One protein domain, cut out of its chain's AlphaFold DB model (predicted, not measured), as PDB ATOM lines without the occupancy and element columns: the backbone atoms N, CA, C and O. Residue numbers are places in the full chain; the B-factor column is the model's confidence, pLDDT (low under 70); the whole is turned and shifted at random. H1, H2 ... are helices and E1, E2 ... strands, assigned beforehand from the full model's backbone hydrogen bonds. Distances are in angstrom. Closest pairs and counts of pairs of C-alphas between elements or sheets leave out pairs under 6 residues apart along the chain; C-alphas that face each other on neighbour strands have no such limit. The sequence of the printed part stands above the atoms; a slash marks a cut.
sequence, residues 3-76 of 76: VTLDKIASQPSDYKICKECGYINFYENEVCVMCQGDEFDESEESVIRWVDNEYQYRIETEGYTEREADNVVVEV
ATOM      1  N   VAL A   3      16.930  -8.450 -32.489       97.00
ATOM      2  CA  VAL A   3      15.785  -8.094 -31.630       97.00
ATOM      3  C   VAL A   3      14.485  -8.138 -32.426       97.00
ATOM      4  O   VAL A   3      14.513  -8.041 -33.649       97.00
ATOM      5  N   THR A   4      13.350  -8.316 -31.751       97.56
ATOM      6  CA  THR A   4      12.032  -8.274 -32.398       97.56
ATOM      7  C   THR A   4      11.499  -6.846 -32.513       97.56
ATOM      8  O   THR A   4      11.882  -5.984 -31.717       97.56
ATOM      9  N   LEU A   5      10.582  -6.599 -33.455       96.50
ATOM     10  CA  LEU A   5       9.899  -5.302 -33.575       96.50
ATOM     11  C   LEU A   5       9.140  -4.922 -32.299       96.50
ATOM     12  O   LEU A   5       9.270  -3.787 -31.843       96.50
ATOM     13  N   ASP A   6       8.457  -5.877 -31.659       97.00
ATOM     14  CA  ASP A   6       7.802  -5.662 -30.359       97.00
ATOM     15  C   ASP A   6       8.804  -5.203 -29.286       97.00
ATOM     16  O   ASP A   6       8.559  -4.258 -28.530       97.00
ATOM     17  N   LYS A   7       9.998  -5.809 -29.258       97.50
ATOM     18  CA  LYS A   7      11.020  -5.435 -28.280       97.50
ATOM     19  C   LYS A   7      11.513  -4.007 -28.502       97.50
ATOM     20  O   LYS A   7      11.728  -3.296 -27.520       97.50
ATOM     21  N   ILE A   8      11.665  -3.589 -29.756       97.38
ATOM     22  CA  ILE A   8      12.028  -2.212 -30.100       97.38
ATOM     23  C   ILE A   8      10.921  -1.246 -29.668       97.38
ATOM     24  O   ILE A   8      11.202  -0.272 -28.975       97.38
ATOM     25  N   ALA A   9       9.664  -1.557 -29.999       97.06
ATOM     26  CA  ALA A   9       8.503  -0.750 -29.624       97.06
ATOM     27  C   ALA A   9       8.373  -0.572 -28.100       97.06
ATOM     28  O   ALA A   9       7.984   0.491 -27.625       97.06
ATOM     29  N   SER A  10       8.718  -1.610 -27.330       97.62
ATOM     30  CA  SER A  10       8.614  -1.602 -25.865       97.62
ATOM     31  C   SER A  10       9.650  -0.720 -25.160       97.62
ATOM     32  O   SER A  10       9.421  -0.315 -24.022       97.62
ATOM     33  N   GLN A  11      10.795  -0.459 -25.799       97.69
ATOM     34  CA  GLN A  11      11.915   0.277 -25.212       97.69
ATOM     35  C   GLN A  11      12.630   1.109 -26.294       97.69
ATOM     36  O   GLN A  11      13.787   0.837 -26.616       97.69
ATOM     37  N   PRO A  12      11.958   2.115 -26.886       97.88
ATOM     38  CA  PRO A  12      12.498   2.868 -28.018       97.88
ATOM     39  C   PRO A  12      13.781   3.634 -27.668       97.88
ATOM     40  O   PRO A  12      14.626   3.817 -28.539       97.88
ATOM     41  N   SER A  13      13.972   4.005 -26.396       97.75
ATOM     42  CA  SER A  13      15.175   4.687 -25.894       97.75
ATOM     43  C   SER A  13      16.477   3.891 -26.056       97.75
ATOM     44  O   SER A  13      17.554   4.471 -25.979       97.75
ATOM     45  N   ASP A  14      16.397   2.568 -26.234       98.12
ATOM     46  CA  ASP A  14      17.571   1.698 -26.414       98.12
ATOM     47  C   ASP A  14      18.066   1.680 -27.873       98.12
ATOM     48  O   ASP A  14      19.034   0.989 -28.209       98.12
ATOM     49  N   TYR A  15      17.407   2.427 -28.759       98.50
ATOM     50  CA  TYR A  15      17.679   2.422 -30.187       98.50
ATOM     51  C   TYR A  15      17.815   3.837 -30.736       98.50
ATOM     52  O   TYR A  15      17.378   4.820 -30.145       98.50
ATOM     53  N   LYS A  16      18.438   3.928 -31.907       98.50
ATOM     54  CA  LYS A  16      18.635   5.172 -32.647       98.50
ATOM     55  C   LYS A  16      18.564   4.921 -34.143       98.50
ATOM     56  O   LYS A  16      18.876   3.826 -34.617       98.50
ATOM     57  N   ILE A  17      18.164   5.934 -34.899       98.62
ATOM     58  CA  ILE A  17      18.006   5.850 -36.351       98.62
ATOM     59  C   ILE A  17      19.202   6.505 -37.030       98.62
ATOM     60  O   ILE A  17      19.537   7.655 -36.757       98.62
ATOM     61  N   CYS A  18      19.861   5.785 -37.932       98.56
ATOM     62  CA  CYS A  18      20.933   6.350 -38.742       98.56
ATOM     63  C   CYS A  18      20.373   7.444 -39.659       98.56
ATOM     64  O   CYS A  18      19.454   7.188 -40.439       98.56
ATOM     65  N   LYS A  19      20.945   8.650 -39.613       98.44
ATOM     66  CA  LYS A  19      20.490   9.783 -40.438       98.44
ATOM     67  C   LYS A  19      20.848   9.638 -41.915       98.44
ATOM     68  O   LYS A  19      20.195  10.248 -42.755       98.44
ATOM     69  N   GLU A  20      21.845   8.819 -42.235       98.06
ATOM     70  CA  GLU A  20      22.288   8.606 -43.614       98.06
ATOM     71  C   GLU A  20      21.411   7.604 -44.371       98.06
ATOM     72  O   GLU A  20      21.038   7.853 -45.516       98.06
ATOM     73  N   CYS A  21      21.081   6.468 -43.747       97.94
ATOM     74  CA  CYS A  21      20.349   5.382 -44.411       97.94
ATOM     75  C   CYS A  21      18.970   5.077 -43.808       97.94
ATOM     76  O   CYS A  21      18.232   4.270 -44.369       97.94
ATOM     77  N   GLY A  22      18.612   5.691 -42.678       97.94
ATOM     78  CA  GLY A  22      17.335   5.466 -41.998       97.94
ATOM     79  C   GLY A  22      17.233   4.130 -41.261       97.94
ATOM     80  O   GLY A  22      16.147   3.780 -40.807       97.94
ATOM     81  N   TYR A  23      18.322   3.365 -41.148       98.19
ATOM     82  CA  TYR A  23      18.301   2.068 -40.478       98.19
ATOM     83  C   TYR A  23      18.376   2.204 -38.956       98.19
ATOM     84  O   TYR A  23      19.076   3.075 -38.430       98.19
ATOM     85  N   ILE A  24      17.684   1.316 -38.248       98.38
ATOM     86  CA  ILE A  24      17.688   1.260 -36.789       98.38
ATOM     87  C   ILE A  24      18.971   0.619 -36.250       98.38
ATOM     88  O   ILE A  24      19.530  -0.292 -36.851       98.38
ATOM     89  N   ASN A  25      19.477   1.124 -35.132       98.56
ATOM     90  CA  ASN A  25      20.707   0.664 -34.494       98.56
ATOM     91  C   ASN A  25      20.525   0.640 -32.980       98.56
ATOM     92  O   ASN A  25      19.754   1.431 -32.438       98.56
ATOM     93  N   PHE A  26      21.270  -0.221 -32.294       98.19
ATOM     94  CA  PHE A  26      21.365  -0.179 -30.837       98.19
ATOM     95  C   PHE A  26      22.104   1.087 -30.368       98.19
ATOM     96  O   PHE A  26      23.037   1.546 -31.034       98.19
ATOM     97  N   TYR A  27      21.703   1.663 -29.227       96.94
ATOM     98  CA  TYR A  27      22.225   2.962 -28.773       96.94
ATOM     99  C   TYR A  27      23.753   2.974 -28.578       96.94
ATOM    100  O   TYR A  27      24.396   3.986 -28.865       96.94
ATOM    101  N   GLU A  28      24.346   1.846 -28.170       97.19
ATOM    102  CA  GLU A  28      25.797   1.714 -27.947       97.19
ATOM    103  C   GLU A  28      26.622   1.631 -29.238       97.19
ATOM    104  O   GLU A  28      27.843   1.760 -29.184       97.19
ATOM    105  N   ASN A  29      26.001   1.427 -30.402       97.44
ATOM    106  CA  ASN A  29      26.755   1.312 -31.647       97.44
ATOM    107  C   ASN A  29      27.343   2.667 -32.054       97.44
ATOM    108  O   ASN A  29      26.604   3.618 -32.295       97.44
ATOM    109  N   GLU A  30      28.663   2.757 -32.201       97.69
ATOM    110  CA  GLU A  30      29.327   3.988 -32.660       97.69
ATOM    111  C   GLU A  30      29.098   4.264 -34.156       97.69
ATOM    112  O   GLU A  30      29.119   5.416 -34.575       97.69
ATOM    113  N   VAL A  31      28.843   3.220 -34.953       98.31
ATOM    114  CA  VAL A  31      28.604   3.302 -36.404       98.31
ATOM    115  C   VAL A  31      27.413   2.447 -36.823       98.31
ATOM    116  O   VAL A  31      27.077   1.453 -36.175       98.31
ATOM    117  N   CYS A  32      26.767   2.825 -37.924       98.38
ATOM    118  CA  CYS A  32      25.585   2.148 -38.430       98.38
ATOM    119  C   CYS A  32      25.924   0.734 -38.921       98.38
ATOM    120  O   CYS A  32      26.778   0.567 -39.799       98.38
ATOM    121  N   VAL A  33      25.196  -0.279 -38.445       97.31
ATOM    122  CA  VAL A  33      25.405  -1.685 -38.838       97.31
ATOM    123  C   VAL A  33      25.160  -1.937 -40.328       97.31
ATOM    124  O   VAL A  33      25.702  -2.890 -40.880       97.31
ATOM    125  N   MET A  34      24.408  -1.057 -41.002       97.44
ATOM    126  CA  MET A  34      24.101  -1.180 -42.431       97.44
ATOM    127  C   MET A  34      25.004  -0.353 -43.343       97.44
ATOM    128  O   MET A  34      25.422  -0.858 -44.383       97.44
ATOM    129  N   CYS A  35      25.287   0.910 -43.002       97.81
ATOM    130  CA  CYS A  35      26.006   1.825 -43.902       97.81
ATOM    131  C   CYS A  35      27.333   2.363 -43.358       97.81
ATOM    132  O   CYS A  35      28.035   3.043 -44.097       97.81
ATOM    133  N   GLN A  36      27.692   2.055 -42.105       98.19
ATOM    134  CA  GLN A  36      28.893   2.551 -41.413       98.19
ATOM    135  C   GLN A  36      28.936   4.071 -41.152       98.19
ATOM    136  O   GLN A  36      29.968   4.571 -40.715       98.19
ATOM    137  N   GLY A  37      27.830   4.789 -41.368       97.88
ATOM    138  CA  GLY A  37      27.677   6.190 -40.963       97.88
ATOM    139  C   GLY A  37      27.641   6.367 -39.444       97.88
ATOM    140  O   GLY A  37      27.258   5.437 -38.730       97.88
ATOM    141  N   ASP A  38      28.020   7.541 -38.948       98.00
ATOM    142  CA  ASP A  38      28.152   7.850 -37.514       98.00
ATOM    143  C   ASP A  38      27.162   8.921 -37.014       98.00
ATOM    144  O   ASP A  38      27.098   9.214 -35.817       98.00
ATOM    145  N   GLU A  39      26.322   9.461 -37.900       98.25
ATOM    146  CA  GLU A  39      25.259  10.392 -37.528       98.25
ATOM    147  C   GLU A  39      23.934   9.676 -37.221       98.25
ATOM    148  O   GLU A  39      23.355   8.979 -38.064       98.25
ATOM    149  N   PHE A  40      23.396   9.925 -36.023       98.50
ATOM    150  CA  PHE A  40      22.157   9.306 -35.546       98.50
ATOM    151  C   PHE A  40      21.113  10.321 -35.064       98.50
ATOM    152  O   PHE A  40      21.420  11.450 -34.663       98.50
ATOM    153  N   ASP A  41      19.851   9.911 -35.148       98.25
ATOM    154  CA  ASP A  41      18.700  10.487 -34.460       98.25
ATOM    155  C   ASP A  41      18.323   9.563 -33.294       98.25
ATOM    156  O   ASP A  41      17.987   8.398 -33.498       98.25
ATOM    157  N   GLU A  42      18.438  10.075 -32.072       97.75
ATOM    158  CA  GLU A  42      18.184   9.342 -30.823       97.75
ATOM    159  C   GLU A  42      16.789   9.642 -30.254       97.75
ATOM    160  O   GLU A  42      16.469   9.242 -29.137       97.75
ATOM    161  N   SER A  43      15.949  10.382 -30.988       98.06
ATOM    162  CA  SER A  43      14.583  10.657 -30.545       98.06
ATOM    163  C   SER A  43      13.735   9.385 -30.570       98.06
ATOM    164  O   SER A  43      13.682   8.682 -31.585       98.06
ATOM    165  N   GLU A  44      13.015   9.115 -29.479       97.94
ATOM    166  CA  GLU A  44      12.082   7.986 -29.401       97.94
ATOM    167  C   GLU A  44      11.023   8.069 -30.510       97.94
ATOM    168  O   GLU A  44      10.636   7.049 -31.076       97.94
ATOM    169  N   GLU A  45      10.609   9.279 -30.907       98.12
ATOM    170  CA  GLU A  45       9.666   9.485 -32.005       98.12
ATOM    171  C   GLU A  45      10.196   8.977 -33.353       98.12
ATOM    172  O   GLU A  45       9.415   8.494 -34.178       98.12
ATOM    173  N   SER A  46      11.505   9.086 -33.609       98.12
ATOM    174  CA  SER A  46      12.112   8.550 -34.835       98.12
ATOM    175  C   SER A  46      12.123   7.021 -34.835       98.12
ATOM    176  O   SER A  46      11.808   6.410 -35.859       98.12
ATOM    177  N   VAL A  47      12.401   6.410 -33.679       98.44
ATOM    178  CA  VAL A  47      12.408   4.956 -33.489       98.44
ATOM    179  C   VAL A  47      11.002   4.387 -33.630       98.44
ATOM    180  O   VAL A  47      10.802   3.451 -34.399       98.44
ATOM    181  N   ILE A  48      10.009   4.987 -32.966       98.19
ATOM    182  CA  ILE A  48       8.602   4.571 -33.067       98.19
ATOM    183  C   ILE A  48       8.127   4.662 -34.518       98.19
ATOM    184  O   ILE A  48       7.552   3.713 -35.036       98.19
ATOM    185  N   ARG A  49       8.445   5.756 -35.224       98.38
ATOM    186  CA  ARG A  49       8.102   5.892 -36.648       98.38
ATOM    187  C   ARG A  49       8.747   4.806 -37.506       98.38
ATOM    188  O   ARG A  49       8.123   4.324 -38.449       98.38
ATOM    189  N   TRP A  50      10.004   4.464 -37.231       98.25
ATOM    190  CA  TRP A  50      10.688   3.390 -37.945       98.25
ATOM    191  C   TRP A  50       9.977   2.052 -37.728       98.25
ATOM    192  O   TRP A  50       9.683   1.359 -38.699       98.25
ATOM    193  N   VAL A  51       9.633   1.741 -36.475       97.50
ATOM    194  CA  VAL A  51       8.877   0.539 -36.112       97.50
ATOM    195  C   VAL A  51       7.531   0.513 -36.831       97.50
ATOM    196  O   VAL A  51       7.239  -0.470 -37.501       97.50
ATOM    197  N   ASP A  52       6.753   1.596 -36.773       97.62
ATOM    198  CA  ASP A  52       5.450   1.693 -37.439       97.62
ATOM    199  C   ASP A  52       5.564   1.414 -38.943       97.62
ATOM    200  O   ASP A  52       4.804   0.613 -39.487       97.62
ATOM    201  N   ASN A  53       6.541   2.027 -39.617       97.50
ATOM    202  CA  ASN A  53       6.773   1.807 -41.044       97.50
ATOM    203  C   ASN A  53       7.120   0.345 -41.354       97.50
ATOM    204  O   ASN A  53       6.610  -0.214 -42.326       97.50
ATOM    205  N   GLU A  54       7.971  -0.272 -40.534       97.25
ATOM    206  CA  GLU A  54       8.355  -1.671 -40.696       97.25
ATOM    207  C   GLU A  54       7.145  -2.590 -40.476       97.25
ATOM    208  O   GLU A  54       6.867  -3.439 -41.318       97.25
ATOM    209  N   TYR A  55       6.346  -2.369 -39.426       96.25
ATOM    210  CA  TYR A  55       5.091  -3.094 -39.190       96.25
ATOM    211  C   TYR A  55       4.141  -3.005 -40.387       96.25
ATOM    212  O   TYR A  55       3.657  -4.035 -40.863       96.25
ATOM    213  N   GLN A  56       3.896  -1.792 -40.896       96.69
ATOM    214  CA  GLN A  56       3.010  -1.594 -42.044       96.69
ATOM    215  C   GLN A  56       3.536  -2.316 -43.284       96.69
ATOM    216  O   GLN A  56       2.769  -2.989 -43.968       96.69
ATOM    217  N   TYR A  57       4.843  -2.262 -43.549       96.75
ATOM    218  CA  TYR A  57       5.432  -2.992 -44.668       96.75
ATOM    219  C   TYR A  57       5.179  -4.505 -44.565       96.75
ATOM    220  O   TYR A  57       4.707  -5.122 -45.523       96.75
ATOM    221  N   ARG A  58       5.420  -5.102 -43.390       96.69
ATOM    222  CA  ARG A  58       5.222  -6.543 -43.160       96.69
ATOM    223  C   ARG A  58       3.758  -6.951 -43.333       96.69
ATOM    224  O   ARG A  58       3.471  -7.959 -43.976       96.69
ATOM    225  N   ILE A  59       2.826  -6.159 -42.809       96.25
ATOM    226  CA  ILE A  59       1.391  -6.463 -42.879       96.25
ATOM    227  C   ILE A  59       0.849  -6.232 -44.293       96.25
ATOM    228  O   ILE A  59       0.260  -7.132 -44.890       96.25
ATOM    229  N   GLU A  60       1.052  -5.040 -44.851       96.56
ATOM    230  CA  GLU A  60       0.405  -4.630 -46.101       96.56
ATOM    231  C   GLU A  60       1.080  -5.219 -47.340       96.56
ATOM    232  O   GLU A  60       0.401  -5.559 -48.311       96.56
ATOM    233  N   THR A  61       2.411  -5.341 -47.326       95.69
ATOM    234  CA  THR A  61       3.172  -5.798 -48.499       95.69
ATOM    235  C   THR A  61       3.461  -7.291 -48.440       95.69
ATOM    236  O   THR A  61       3.329  -7.979 -49.452       95.69
ATOM    237  N   GLU A  62       3.840  -7.808 -47.271       95.06
ATOM    238  CA  GLU A  62       4.212  -9.220 -47.117       95.06
ATOM    239  C   GLU A  62       3.063 -10.101 -46.591       95.06
ATOM    240  O   GLU A  62       3.177 -11.327 -46.607       95.06
ATOM    241  N   GLY A  63       1.933  -9.506 -46.186       96.00
ATOM    242  CA  GLY A  63       0.728 -10.228 -45.768       96.00
ATOM    243  C   GLY A  63       0.806 -10.837 -44.368       96.00
ATOM    244  O   GLY A  63       0.076 -11.788 -44.082       96.00
ATOM    245  N   TYR A  64       1.694 -10.329 -43.511       96.94
ATOM    246  CA  TYR A  64       1.844 -10.801 -42.137       96.94
ATOM    247  C   TYR A  64       0.602 -10.436 -41.317       96.94
ATOM    248  O   TYR A  64       0.011  -9.369 -41.475       96.94
ATOM    249  N   THR A  65       0.221 -11.304 -40.383       96.81
ATOM    250  CA  THR A  65      -0.679 -10.910 -39.291       96.81
ATOM    251  C   THR A  65       0.048 -10.002 -38.296       96.81
ATOM    252  O   THR A  65       1.274 -10.042 -38.205       96.81
ATOM    253  N   GLU A  66      -0.688  -9.236 -37.485       91.81
ATOM    254  CA  GLU A  66      -0.099  -8.394 -36.424       91.81
ATOM    255  C   GLU A  66       0.849  -9.198 -35.518       91.81
ATOM    256  O   GLU A  66       2.000  -8.827 -35.321       91.81
ATOM    257  N   ARG A  67       0.410 -10.385 -35.079       93.38
ATOM    258  CA  ARG A  67       1.221 -11.276 -34.240       93.38
ATOM    259  C   ARG A  67       2.487 -11.766 -34.944       93.38
ATOM    260  O   ARG A  67       3.486 -12.045 -34.288       93.38
ATOM    261  N   GLU A  68       2.454 -11.964 -36.257       96.06
ATOM    262  CA  GLU A  68       3.657 -12.340 -37.007       96.06
ATOM    263  C   GLU A  68       4.602 -11.149 -37.148       96.06
ATOM    264  O   GLU A  68       5.807 -11.331 -36.981       96.06
ATOM    265  N   ALA A  69       4.066  -9.948 -37.379       95.62
ATOM    266  CA  ALA A  69       4.840  -8.713 -37.428       95.62
ATOM    267  C   ALA A  69       5.549  -8.431 -36.088       95.62
ATOM    268  O   ALA A  69       6.743  -8.142 -36.096       95.62
ATOM    269  N   ASP A  70       4.890  -8.659 -34.944       93.62
ATOM    270  CA  ASP A  70       5.506  -8.540 -33.606       93.62
ATOM    271  C   ASP A  70       6.781  -9.376 -33.450       93.62
ATOM    272  O   ASP A  70       7.725  -8.989 -32.760       93.62
ATOM    273  N   ASN A  71       6.813 -10.538 -34.107       96.06
ATOM    274  CA  ASN A  71       7.905 -11.501 -34.027       96.06
ATOM    275  C   ASN A  71       8.947 -11.334 -35.144       96.06
ATOM    276  O   ASN A  71       9.871 -12.146 -35.237       96.06
ATOM    277  N   VAL A  72       8.832 -10.304 -35.988       96.56
ATOM    278  CA  VAL A  72       9.848  -9.994 -37.000       96.56
ATOM    279  C   VAL A  72      11.141  -9.608 -36.296       96.56
ATOM    280  O   VAL A  72      11.166  -8.705 -35.464       96.56
ATOM    281  N   VAL A  73      12.216 -10.322 -36.628       96.75
ATOM    282  CA  VAL A  73      13.545 -10.117 -36.052       96.75
ATOM    283  C   VAL A  73      14.374  -9.254 -36.990       96.75
ATOM    284  O   VAL A  73      14.549  -9.601 -38.157       96.75
ATOM    285  N   VAL A  74      14.942  -8.181 -36.454       95.94
ATOM    286  CA  VAL A  74      15.818  -7.258 -37.176       95.94
ATOM    287  C   VAL A  74      17.196  -7.211 -36.535       95.94
ATOM    288  O   VAL A  74      17.371  -7.533 -35.353       95.94
ATOM    289  N   GLU A  75      18.195  -6.883 -37.348       96.31
ATOM    290  CA  GLU A  75      19.551  -6.654 -36.871       96.31
ATOM    291  C   GLU A  75      19.686  -5.195 -36.443       96.31
ATOM    292  O   GLU A  75      19.224  -4.301 -37.141       96.31
ATOM    293  N   VAL A  76      20.272  -4.977 -35.270       94.06
ATOM    294  CA  VAL A  76      20.486  -3.659 -34.654       94.06
ATOM    295  C   VAL A  76      21.894  -3.522 -34.132       94.06
ATOM    296  O   VAL A  76      22.536  -4.561 -33.822       94.06
TER     297      VAL A  76
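This is residues 3 to 76 of the 76 residues of an uncharacterized protein of Hydrogenivirga caldilitoris (UniProt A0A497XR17). A long helix, H2, runs along the elongated domain from a small strand hairpin, E1 and E2, with the loop of residues 27 to 43 at the same end, toward the end where the short helix H3 packs on it. H1 packs on H2 between these ends, and E3 runs back from H3 toward E2. The printed part has 74 residues, in the order H1, E1, E2, H2, H3, E3; the sheet E1 - E2 is antiparallel, and the class is mixed, helices and strands. It is compact, with a radius of gyration of the C-alphas of 12.0 A and spans of 34 by 21 by 18 A.

Start at residues 3 to 4, which pair antiparallel with residues 73 to 74 of E3, residues 73 to 75; E3 pairs with no named strand. Next, H1, residues 5 to 10, touches residues 47 to 55 of H2, residues 44 to 61; their closest C-alphas, Ala 9 and Ile 48, are 6.3 A apart. They run opposite ways at a shallow tilt of 32 degrees, only just short of steep. Then find the hairpin of E1, residues 15 to 18, and E2, residues 24 to 26, with N 16 and O 25 within hydrogen-bond range at 2.9 A. The closest C-alphas of E1 and H2, Lys 16 and Val 47, are 6.3 A apart. Further on, residues 55 to 59 of H2 touch H3, residues 66 to 70, closest at the C-alphas of Tyr 55 and Ala 69, 5.9 A. H1 and H3 only just touch, with 3 pairs of C-alphas within 8 A, closest at Asp 6 and Asp 70, 4.9 A. H2 and E3 are apart. In H1, H2 and H3 every O i to N i+4 pair is within hydrogen-bond range.

Find C-alpha 5 at (9.899, -5.302, -33.575), where H1 begins its 8.6 A. E1 covers 10.0 A, E2 7.1 A. From C-alpha 44 at (12.082, 7.986, -29.401) H2 runs 25.2 A; H3 covers 6.3 A, and E3 7.0 A to C-alpha 75 at (19.551, -6.654, -36.871).

Look for the two farthest C-alphas at Glu 30 and Gly 63, 34.5 A apart. The link from E2 to H2 is long, at 17 residues. The printed part has no cut, and no printed residue is under 70 in pLDDT.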